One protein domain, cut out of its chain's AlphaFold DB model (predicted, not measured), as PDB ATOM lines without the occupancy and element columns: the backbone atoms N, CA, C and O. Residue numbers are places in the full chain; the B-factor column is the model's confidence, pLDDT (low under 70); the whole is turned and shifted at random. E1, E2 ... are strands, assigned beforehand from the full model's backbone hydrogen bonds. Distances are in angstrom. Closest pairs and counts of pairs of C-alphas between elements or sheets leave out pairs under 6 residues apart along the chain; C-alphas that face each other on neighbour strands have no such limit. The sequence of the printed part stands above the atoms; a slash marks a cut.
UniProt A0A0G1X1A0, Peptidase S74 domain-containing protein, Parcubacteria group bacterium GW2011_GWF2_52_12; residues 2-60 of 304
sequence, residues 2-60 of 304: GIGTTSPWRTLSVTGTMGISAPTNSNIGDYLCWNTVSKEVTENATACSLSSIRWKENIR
ATOM      1  N   GLY A   2     -31.944  33.947  35.346       88.88
ATOM      2  CA  GLY A   2     -31.419  33.476  34.059       88.88
ATOM      3  C   GLY A   2     -30.627  34.586  33.376       88.88
ATOM      4  O   GLY A   2     -31.148  35.688  33.232       88.88
ATOM      5  N   ILE A   3     -29.387  34.316  32.976       91.38
ATOM      6  CA  ILE A   3     -28.553  35.232  32.188       91.38
ATOM      7  C   ILE A   3     -28.305  34.574  30.831       91.38
ATOM      8  O   ILE A   3     -27.801  33.456  30.764       91.38
ATOM      9  N   GLY A   4     -28.712  35.238  29.748       91.19
ATOM     10  CA  GLY A   4     -28.627  34.670  28.395       91.19
ATOM     11  C   GLY A   4     -29.640  33.553  28.101       91.19
ATOM     12  O   GLY A   4     -29.531  32.896  27.072       91.19
ATOM     13  N   THR A   5     -30.629  33.329  28.974       90.88
ATOM     14  CA  THR A   5     -31.696  32.331  28.785       90.88
ATOM     15  C   THR A   5     -33.031  32.826  29.337       90.88
ATOM     16  O   THR A   5     -33.078  33.485  30.376       90.88
ATOM     17  N   THR A   6     -34.126  32.481  28.656       92.38
ATOM     18  CA  THR A   6     -35.508  32.721  29.108       92.38
ATOM     19  C   THR A   6     -36.089  31.549  29.898       92.38
ATOM     20  O   THR A   6     -37.190  31.653  30.431       92.38
ATOM     21  N   SER A   7     -35.359  30.437  29.991       92.44
ATOM     22  CA  SER A   7     -35.792  29.209  30.662       92.44
ATOM     23  C   SER A   7     -34.730  28.761  31.674       92.44
ATOM     24  O   SER A   7     -34.047  27.759  31.453       92.44
ATOM     25  N   PRO A   8     -34.524  29.522  32.770       90.12
ATOM     26  CA  PRO A   8     -33.566  29.145  33.800       90.12
ATOM     27  C   PRO A   8     -34.003  27.845  34.487       90.12
ATOM     28  O   PRO A   8     -35.132  27.731  34.955       90.12
ATOM     29  N   TRP A   9     -33.090  26.881  34.577       86.19
ATOM     30  CA  TRP A   9     -33.348  25.550  35.148       86.19
ATOM     31  C   TRP A   9     -32.803  25.380  36.585       86.19
ATOM     32  O   TRP A   9     -33.033  24.356  37.227       86.19
ATOM     33  N   ARG A  10     -32.106  26.400  37.115       87.62
ATOM     34  CA  ARG A  10     -31.556  26.491  38.485       87.62
ATOM     35  C   ARG A  10     -31.668  27.915  39.037       87.62
ATOM     36  O   ARG A  10     -31.982  28.853  38.300       87.62
ATOM     37  N   THR A  11     -31.360  28.077  40.329       87.75
ATOM     38  CA  THR A  11     -31.342  29.369  41.043       87.75
ATOM     39  C   THR A  11     -30.541  30.434  40.291       87.75
ATOM     40  O   THR A  11     -31.025  31.555  40.112       87.75
ATOM     41  N   LEU A  12     -29.369  30.063  39.774       86.88
ATOM     42  CA  LEU A  12     -28.595  30.836  38.808       86.88
ATOM     43  C   LEU A  12     -28.332  29.950  37.586       86.88
ATOM     44  O   LEU A  12     -27.782  28.862  37.719       86.88
ATOM     45  N   SER A  13     -28.745  30.406  36.405       88.94
ATOM     46  CA  SER A  13     -28.524  29.713  35.136       88.94
ATOM     47  C   SER A  13     -27.947  30.701  34.133       88.94
ATOM     48  O   SER A  13     -28.542  31.753  33.890       88.94
ATOM     49  N   VAL A  14     -26.779  30.383  33.584       89.75
ATOM     50  CA  VAL A  14     -26.083  31.224  32.608       89.75
ATOM     51  C   VAL A  14     -25.910  30.428  31.324       89.75
ATOM     52  O   VAL A  14     -25.372  29.322  31.343       89.75
ATOM     53  N   THR A  15     -26.361  30.986  30.206       87.69
ATOM     54  CA  THR A  15     -26.054  30.480  28.866       87.69
ATOM     55  C   THR A  15     -25.085  31.454  28.210       87.69
ATOM     56  O   THR A  15     -25.447  32.591  27.920       87.69
ATOM     57  N   GLY A  16     -23.840  31.016  28.025       85.00
ATOM     58  CA  GLY A  16     -22.735  31.845  27.543       85.00
ATOM     59  C   GLY A  16     -21.576  31.875  28.537       85.00
ATOM     60  O   GLY A  16     -21.364  30.927  29.291       85.00
ATOM     61  N   THR A  17     -20.814  32.965  28.526       81.50
ATOM     62  CA  THR A  17     -19.629  33.131  29.372       81.50
ATOM     63  C   THR A  17     -20.002  33.764  30.710       81.50
ATOM     64  O   THR A  17     -20.700  34.777  30.746       81.50
ATOM     65  N   MET A  18     -19.501  33.198  31.809       84.38
ATOM     66  CA  MET A  18     -19.504  33.847  33.122       84.38
ATOM     67  C   MET A  18     -18.076  34.241  33.501       84.38
ATOM     68  O   MET A  18     -17.138  33.488  33.249       84.38
ATOM     69  N   GLY A  19     -17.917  35.421  34.096       80.62
ATOM     70  CA  GLY A  19     -16.651  35.888  34.652       80.62
ATOM     71  C   GLY A  19     -16.802  36.115  36.149       80.62
ATOM     72  O   GLY A  19     -17.749  36.774  36.575       80.62
ATOM     73  N   ILE A  20     -15.872  35.579  36.936       77.56
ATOM     74  CA  ILE A  20     -15.765  35.851  38.371       77.56
ATOM     75  C   ILE A  20     -14.511  36.700  38.558       77.56
ATOM     76  O   ILE A  20     -13.407  36.256  38.253       77.56
ATOM     77  N   SER A  21     -14.685  37.940  39.011       76.31
ATOM     78  CA  SER A  21     -13.567  38.837  39.303       76.31
ATOM     79  C   SER A  21     -13.129  38.654  40.753       76.31
ATOM     80  O   SER A  21     -13.969  38.693  41.647       76.31
ATOM     81  N   ALA A  22     -11.820  38.503  40.969       58.84
ATOM     82  CA  ALA A  22     -11.186  38.346  42.281       58.84
ATOM     83  C   ALA A  22     -11.693  37.160  43.138       58.84
ATOM     84  O   ALA A  22     -12.072  37.365  44.292       58.84
ATOM     85  N   PRO A  23     -11.678  35.910  42.635       65.75
ATOM     86  CA  PRO A  23     -11.784  34.764  43.530       65.75
ATOM     87  C   PRO A  23     -10.570  34.771  44.472       65.75
ATOM     88  O   PRO A  23      -9.431  34.628  44.031       65.75
ATOM     89  N   THR A  24     -10.795  34.985  45.766       54.25
ATOM     90  CA  THR A  24      -9.759  34.777  46.780       54.25
ATOM     91  C   THR A  24      -9.610  33.274  46.960       54.25
ATOM     92  O   THR A  24     -10.545  32.612  47.410       54.25
ATOM     93  N   ASN A  25      -8.469  32.717  46.571       58.41
ATOM     94  CA  ASN A  25      -8.160  31.328  46.868       58.41
ATOM     95  C   ASN A  25      -7.978  31.165  48.385       58.41
ATOM     96  O   ASN A  25      -7.197  31.875  49.013       58.41
ATOM     97  N   SER A  26      -8.689  30.210  48.982       61.59
ATOM     98  CA  SER A  26      -8.200  29.591  50.213       61.59
ATOM     99  C   SER A  26      -7.052  28.677  49.786       61.59
ATOM    100  O   SER A  26      -7.207  27.910  48.836       61.59
ATOM    101  N   ASN A  27      -5.874  28.778  50.397       57.03
ATOM    102  CA  ASN A  27      -4.653  28.075  49.966       57.03
ATOM    103  C   ASN A  27      -4.688  26.540  50.201       57.03
ATOM    104  O   ASN A  27      -3.648  25.934  50.431       57.03
ATOM    105  N   ILE A  28      -5.868  25.909  50.176       58.31
ATOM    106  CA  ILE A  28      -6.101  24.506  50.567       58.31
ATOM    107  C   ILE A  28      -6.035  23.539  49.364       58.31
ATOM    108  O   ILE A  28      -6.025  22.327  49.536       58.31
ATOM    109  N   GLY A  29      -5.855  24.040  48.136       60.94
ATOM    110  CA  GLY A  29      -5.684  23.176  46.959       60.94
ATOM    111  C   GLY A  29      -6.991  22.597  46.414       60.94
ATOM    112  O   GLY A  29      -6.962  21.620  45.668       60.94
ATOM    113  N   ASP A  30      -8.120  23.213  46.755       71.44
ATOM    114  CA  ASP A  30      -9.431  22.851  46.234       71.44
ATOM    115  C   ASP A  30      -9.616  23.287  44.772       71.44
ATOM    116  O   ASP A  30      -9.212  24.376  44.348       71.44
ATOM    117  N   TYR A  31     -10.248  22.417  43.982       76.25
ATOM    118  CA  TYR A  31     -10.518  22.630  42.564       76.25
ATOM    119  C   TYR A  31     -11.991  22.975  42.341       76.25
ATOM    120  O   TYR A  31     -12.883  22.266  42.807       76.25
ATOM    121  N   LEU A  32     -12.255  24.012  41.543       80.06
ATOM    122  CA  LEU A  32     -13.588  24.246  40.990       80.06
ATOM    123  C   LEU A  32     -13.809  23.321  39.791       80.06
ATOM    124  O   LEU A  32     -13.209  23.488  38.728       80.06
ATOM    125  N   CYS A  33     -14.692  22.349  39.969       81.56
ATOM    126  CA  CYS A  33     -15.004  21.325  38.991       81.56
ATOM    127  C   CYS A  33     -16.322  21.602  38.291       81.56
ATOM    128  O   CYS A  33     -17.358  21.782  38.924       81.56
ATOM    129  N   TRP A  34     -16.286  21.572  36.962       83.38
ATOM    130  CA  TRP A  34     -17.481  21.638  36.135       83.38
ATOM    131  C   TRP A  34     -18.021  20.231  35.870       83.38
ATOM    132  O   TRP A  34     -17.389  19.438  35.169       83.38
ATOM    133  N   ASN A  35     -19.214  19.920  36.376       80.00
ATOM    134  CA  ASN A  35     -19.892  18.677  36.032       80.00
ATOM    135  C   ASN A  35     -20.572  18.824  34.663       80.00
ATOM    136  O   ASN A  35     -21.541  19.561  34.493       80.00
ATOM    137  N   THR A  36     -20.081  18.104  33.655       81.19
ATOM    138  CA  THR A  36     -20.609  18.195  32.285       81.19
ATOM    139  C   THR A  36     -22.014  17.612  32.131       81.19
ATOM    140  O   THR A  36     -22.679  17.937  31.145       81.19
ATOM    141  N   VAL A  37     -22.490  16.813  33.090       82.06
ATOM    142  CA  VAL A  37     -23.831  16.218  33.105       82.06
ATOM    143  C   VAL A  37     -24.803  17.114  33.865       82.06
ATOM    144  O   VAL A  37     -25.756  17.609  33.268       82.06
ATOM    145  N   SER A  38     -24.543  17.380  35.151       82.25
ATOM    146  CA  SER A  38     -25.431  18.212  35.976       82.25
ATOM    147  C   SER A  38     -25.329  19.703  35.658       82.25
ATOM    148  O   SER A  38     -26.213  20.450  36.056       82.25
ATOM    149  N   LYS A  39     -24.291  20.133  34.922       81.75
ATOM    150  CA  LYS A  39     -23.980  21.538  34.587       81.75
ATOM    151  C   LYS A  39     -23.753  22.424  35.818       81.75
ATOM    152  O   LYS A  39     -23.912  23.641  35.743       81.75
ATOM    153  N   GLU A  40     -23.402  21.815  36.943       82.12
ATOM    154  CA  GLU A  40     -23.109  22.500  38.200       82.12
ATOM    155  C   GLU A  40     -21.594  22.646  38.387       82.12
ATOM    156  O   GLU A  40     -20.811  21.814  37.917       82.12
ATOM    157  N   VAL A  41     -21.196  23.717  39.076       84.25
ATOM    158  CA  VAL A  41     -19.822  23.927  39.539       84.25
ATOM    159  C   VAL A  41     -19.755  23.496  40.995       84.25
ATOM    160  O   VAL A  41     -20.514  24.005  41.818       84.25
ATOM    161  N   THR A  42     -18.864  22.564  41.305       81.56
ATOM    162  CA  THR A  42     -18.647  22.052  42.663       81.56
ATOM    163  C   THR A  42     -17.187  22.191  43.054       81.56
ATOM    164  O   THR A  42     -16.312  22.202  42.195       81.56
ATOM    165  N   GLU A  43     -16.918  22.247  44.348       79.56
ATOM    166  CA  GLU A  43     -15.565  22.146  44.886       79.56
ATOM    167  C   GLU A  43     -15.165  20.672  45.039       79.56
ATOM    168  O   GLU A  43     -16.006  19.822  45.346       79.56
ATOM    169  N   ASN A  44     -13.898  20.347  44.792       74.88
ATOM    170  CA  ASN A  44     -13.347  19.018  45.036       74.88
ATOM    171  C   ASN A  44     -11.908  19.123  45.547       74.88
ATOM    172  O   ASN A  44     -11.108  19.876  44.997       74.88
ATOM    173  N   ALA A  45     -11.558  18.274  46.513       72.88
ATOM    174  CA  ALA A  45     -10.213  18.185  47.085       72.88
ATOM    175  C   ALA A  45      -9.171  17.579  46.120       72.88
ATOM    176  O   ALA A  45      -7.978  17.544  46.404       72.88
ATOM    177  N   THR A  46      -9.612  17.039  44.979       72.88
ATOM    178  CA  THR A  46      -8.743  16.447  43.950       72.88
ATOM    179  C   THR A  46      -9.012  17.076  42.591       72.88
ATOM    180  O   THR A  46     -10.120  17.550  42.324       72.88
ATOM    181  N   ALA A  47      -8.005  17.045  41.709       72.12
ATOM    182  CA  ALA A  47      -8.154  17.498  40.331       72.12
ATOM    183  C   ALA A  47      -9.377  16.820  39.699       72.12
ATOM    184  O   ALA A  47      -9.519  15.604  39.823       72.12
ATOM    185  N   CYS A  48     -10.233  17.616  39.046       77.19
ATOM    186  CA  CYS A  48     -11.593  17.326  38.559       77.19
ATOM    187  C   CYS A  48     -11.722  16.159  37.561       77.19
ATOM    188  O   CYS A  48     -12.256  16.299  36.463       77.19
ATOM    189  N   SER A  49     -11.226  14.992  37.941       77.44
ATOM    190  CA  SER A  49     -11.066  13.799  37.131       77.44
ATOM    191  C   SER A  49     -11.599  12.602  37.913       77.44
ATOM    192  O   SER A  49     -11.278  12.387  39.082       77.44
ATOM    193  N   LEU A  50     -12.468  11.818  37.276       80.75
ATOM    194  CA  LEU A  50     -12.991  10.589  37.864       80.75
ATOM    195  C   LEU A  50     -11.974   9.468  37.638       80.75
ATOM    196  O   LEU A  50     -11.635   9.165  36.497       80.75
ATOM    197  N   SER A  51     -11.501   8.829  38.712       85.12
ATOM    198  CA  SER A  51     -10.514   7.741  38.594       85.12
ATOM    199  C   SER A  51     -10.953   6.394  39.184       85.12
ATOM    200  O   SER A  51     -10.285   5.384  38.958       85.12
ATOM    201  N   SER A  52     -12.092   6.341  39.886       88.12
ATOM    202  CA  SER A  52     -12.613   5.091  40.460       88.12
ATOM    203  C   SER A  52     -13.004   4.089  39.373       88.12
ATOM    204  O   SER A  52     -13.590   4.469  38.359       88.12
ATOM    205  N   ILE A  53     -12.742   2.804  39.628       91.88
ATOM    206  CA  ILE A  53     -13.065   1.693  38.723       91.88
ATOM    207  C   ILE A  53     -14.542   1.680  38.301       91.88
ATOM    208  O   ILE A  53     -14.840   1.390  37.153       91.88
ATOM    209  N   ARG A  54     -15.467   2.092  39.182       93.56
ATOM    210  CA  ARG A  54     -16.911   2.159  38.882       93.56
ATOM    211  C   ARG A  54     -17.284   3.173  37.794       93.56
ATOM    212  O   ARG A  54     -18.402   3.142  37.300       93.56
ATOM    213  N   TRP A  55     -16.377   4.097  37.479       86.69
ATOM    214  CA  TRP A  55     -16.549   5.130  36.456       86.69
ATOM    215  C   TRP A  55     -15.715   4.847  35.197       86.69
ATOM    216  O   TRP A  55     -15.578   5.731  34.355       86.69
ATOM    217  N   LYS A  56     -15.109   3.657  35.087       92.50
ATOM    218  CA  LYS A  56     -14.239   3.260  33.975       92.50
ATOM    219  C   LYS A  56     -14.733   1.954  33.360       92.50
ATOM    220  O   LYS A  56     -15.116   1.028  34.064       92.50
ATOM    221  N   GLU A  57     -14.662   1.871  32.041       95.44
ATOM    222  CA  GLU A  57     -14.978   0.686  31.241       95.44
ATOM    223  C   GLU A  57     -13.898   0.493  30.164       95.44
ATOM    224  O   GLU A  57     -13.068   1.381  29.964       95.44
ATOM    225  N   ASN A  58     -13.884  -0.661  29.485       95.81
ATOM    226  CA  ASN A  58     -12.925  -0.972  28.408       95.81
ATOM    227  C   ASN A  58     -11.446  -0.771  28.810       95.81
ATOM    228  O   ASN A  58     -10.646  -0.208  28.061       95.81
ATOM    229  N   ILE A  59     -11.090  -1.213  30.019       95.31
ATOM    230  CA  ILE A  59      -9.760  -1.010  30.600       95.31
ATOM    231  C   ILE A  59      -8.741  -1.877  29.860       95.31
ATOM    232  O   ILE A  59      -8.878  -3.098  29.796       95.31
ATOM    233  N   ARG A  60      -7.716  -1.220  29.321       95.44
ATOM    234  CA  ARG A  60      -6.614  -1.819  28.567       95.44
ATOM    235  C   ARG A  60      -5.284  -1.286  29.080       95.44
ATOM    236  O   ARG A  60      -5.241  -0.197  29.654       95.44
TER     237      ARG A  60
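What this domain is: This is residues 2 to 60 of the 304 residues of the protein "Peptidase S74 domain-containing protein" of Parcubacteria group bacterium GW2011_GWF2_52_12 (UniProt A0A0G1X1A0). There is little regular structure here: a small hairpin of two antiparallel strands, E1 then E2, sits in the middle of a flat spread of loops. On one side residues 2 to 18 make a loop that folds back on itself; residues 19 to 27 and 50 to 60 stick out. The printed part has 59 residues, no named helix, and 8 residues in strands, an all-strand class. It is only just loose, close to extended, with a radius of gyration of the C-alphas of 15.4 A and spans of 44 by 32 by 17 A.

Where its parts are: Find C-alpha 31 at (-10.518, 22.630, 42.564); E1, residues 31 to 34, runs 9.5 A from there. E2, residues 41 to 44, runs 9.8 A to C-alpha 44 at (-13.347, 19.018, 45.036).

How they stand to each other: The hairpin's directions differ by 143 degrees, and its link is short, 6 residues. C-alphas 34 and 41 face each other at 4.7 A; N 33 and O 42 are within hydrogen-bond range at 2.8 A. Look also at residues 2 to 3, paired parallel with residues 13 to 14.

The domain as a whole: The farthest C-alphas, of Thr 6 and Arg 60, are 45.0 A apart. The printed part has no cut; residues 22 to 29 have pLDDT under 70.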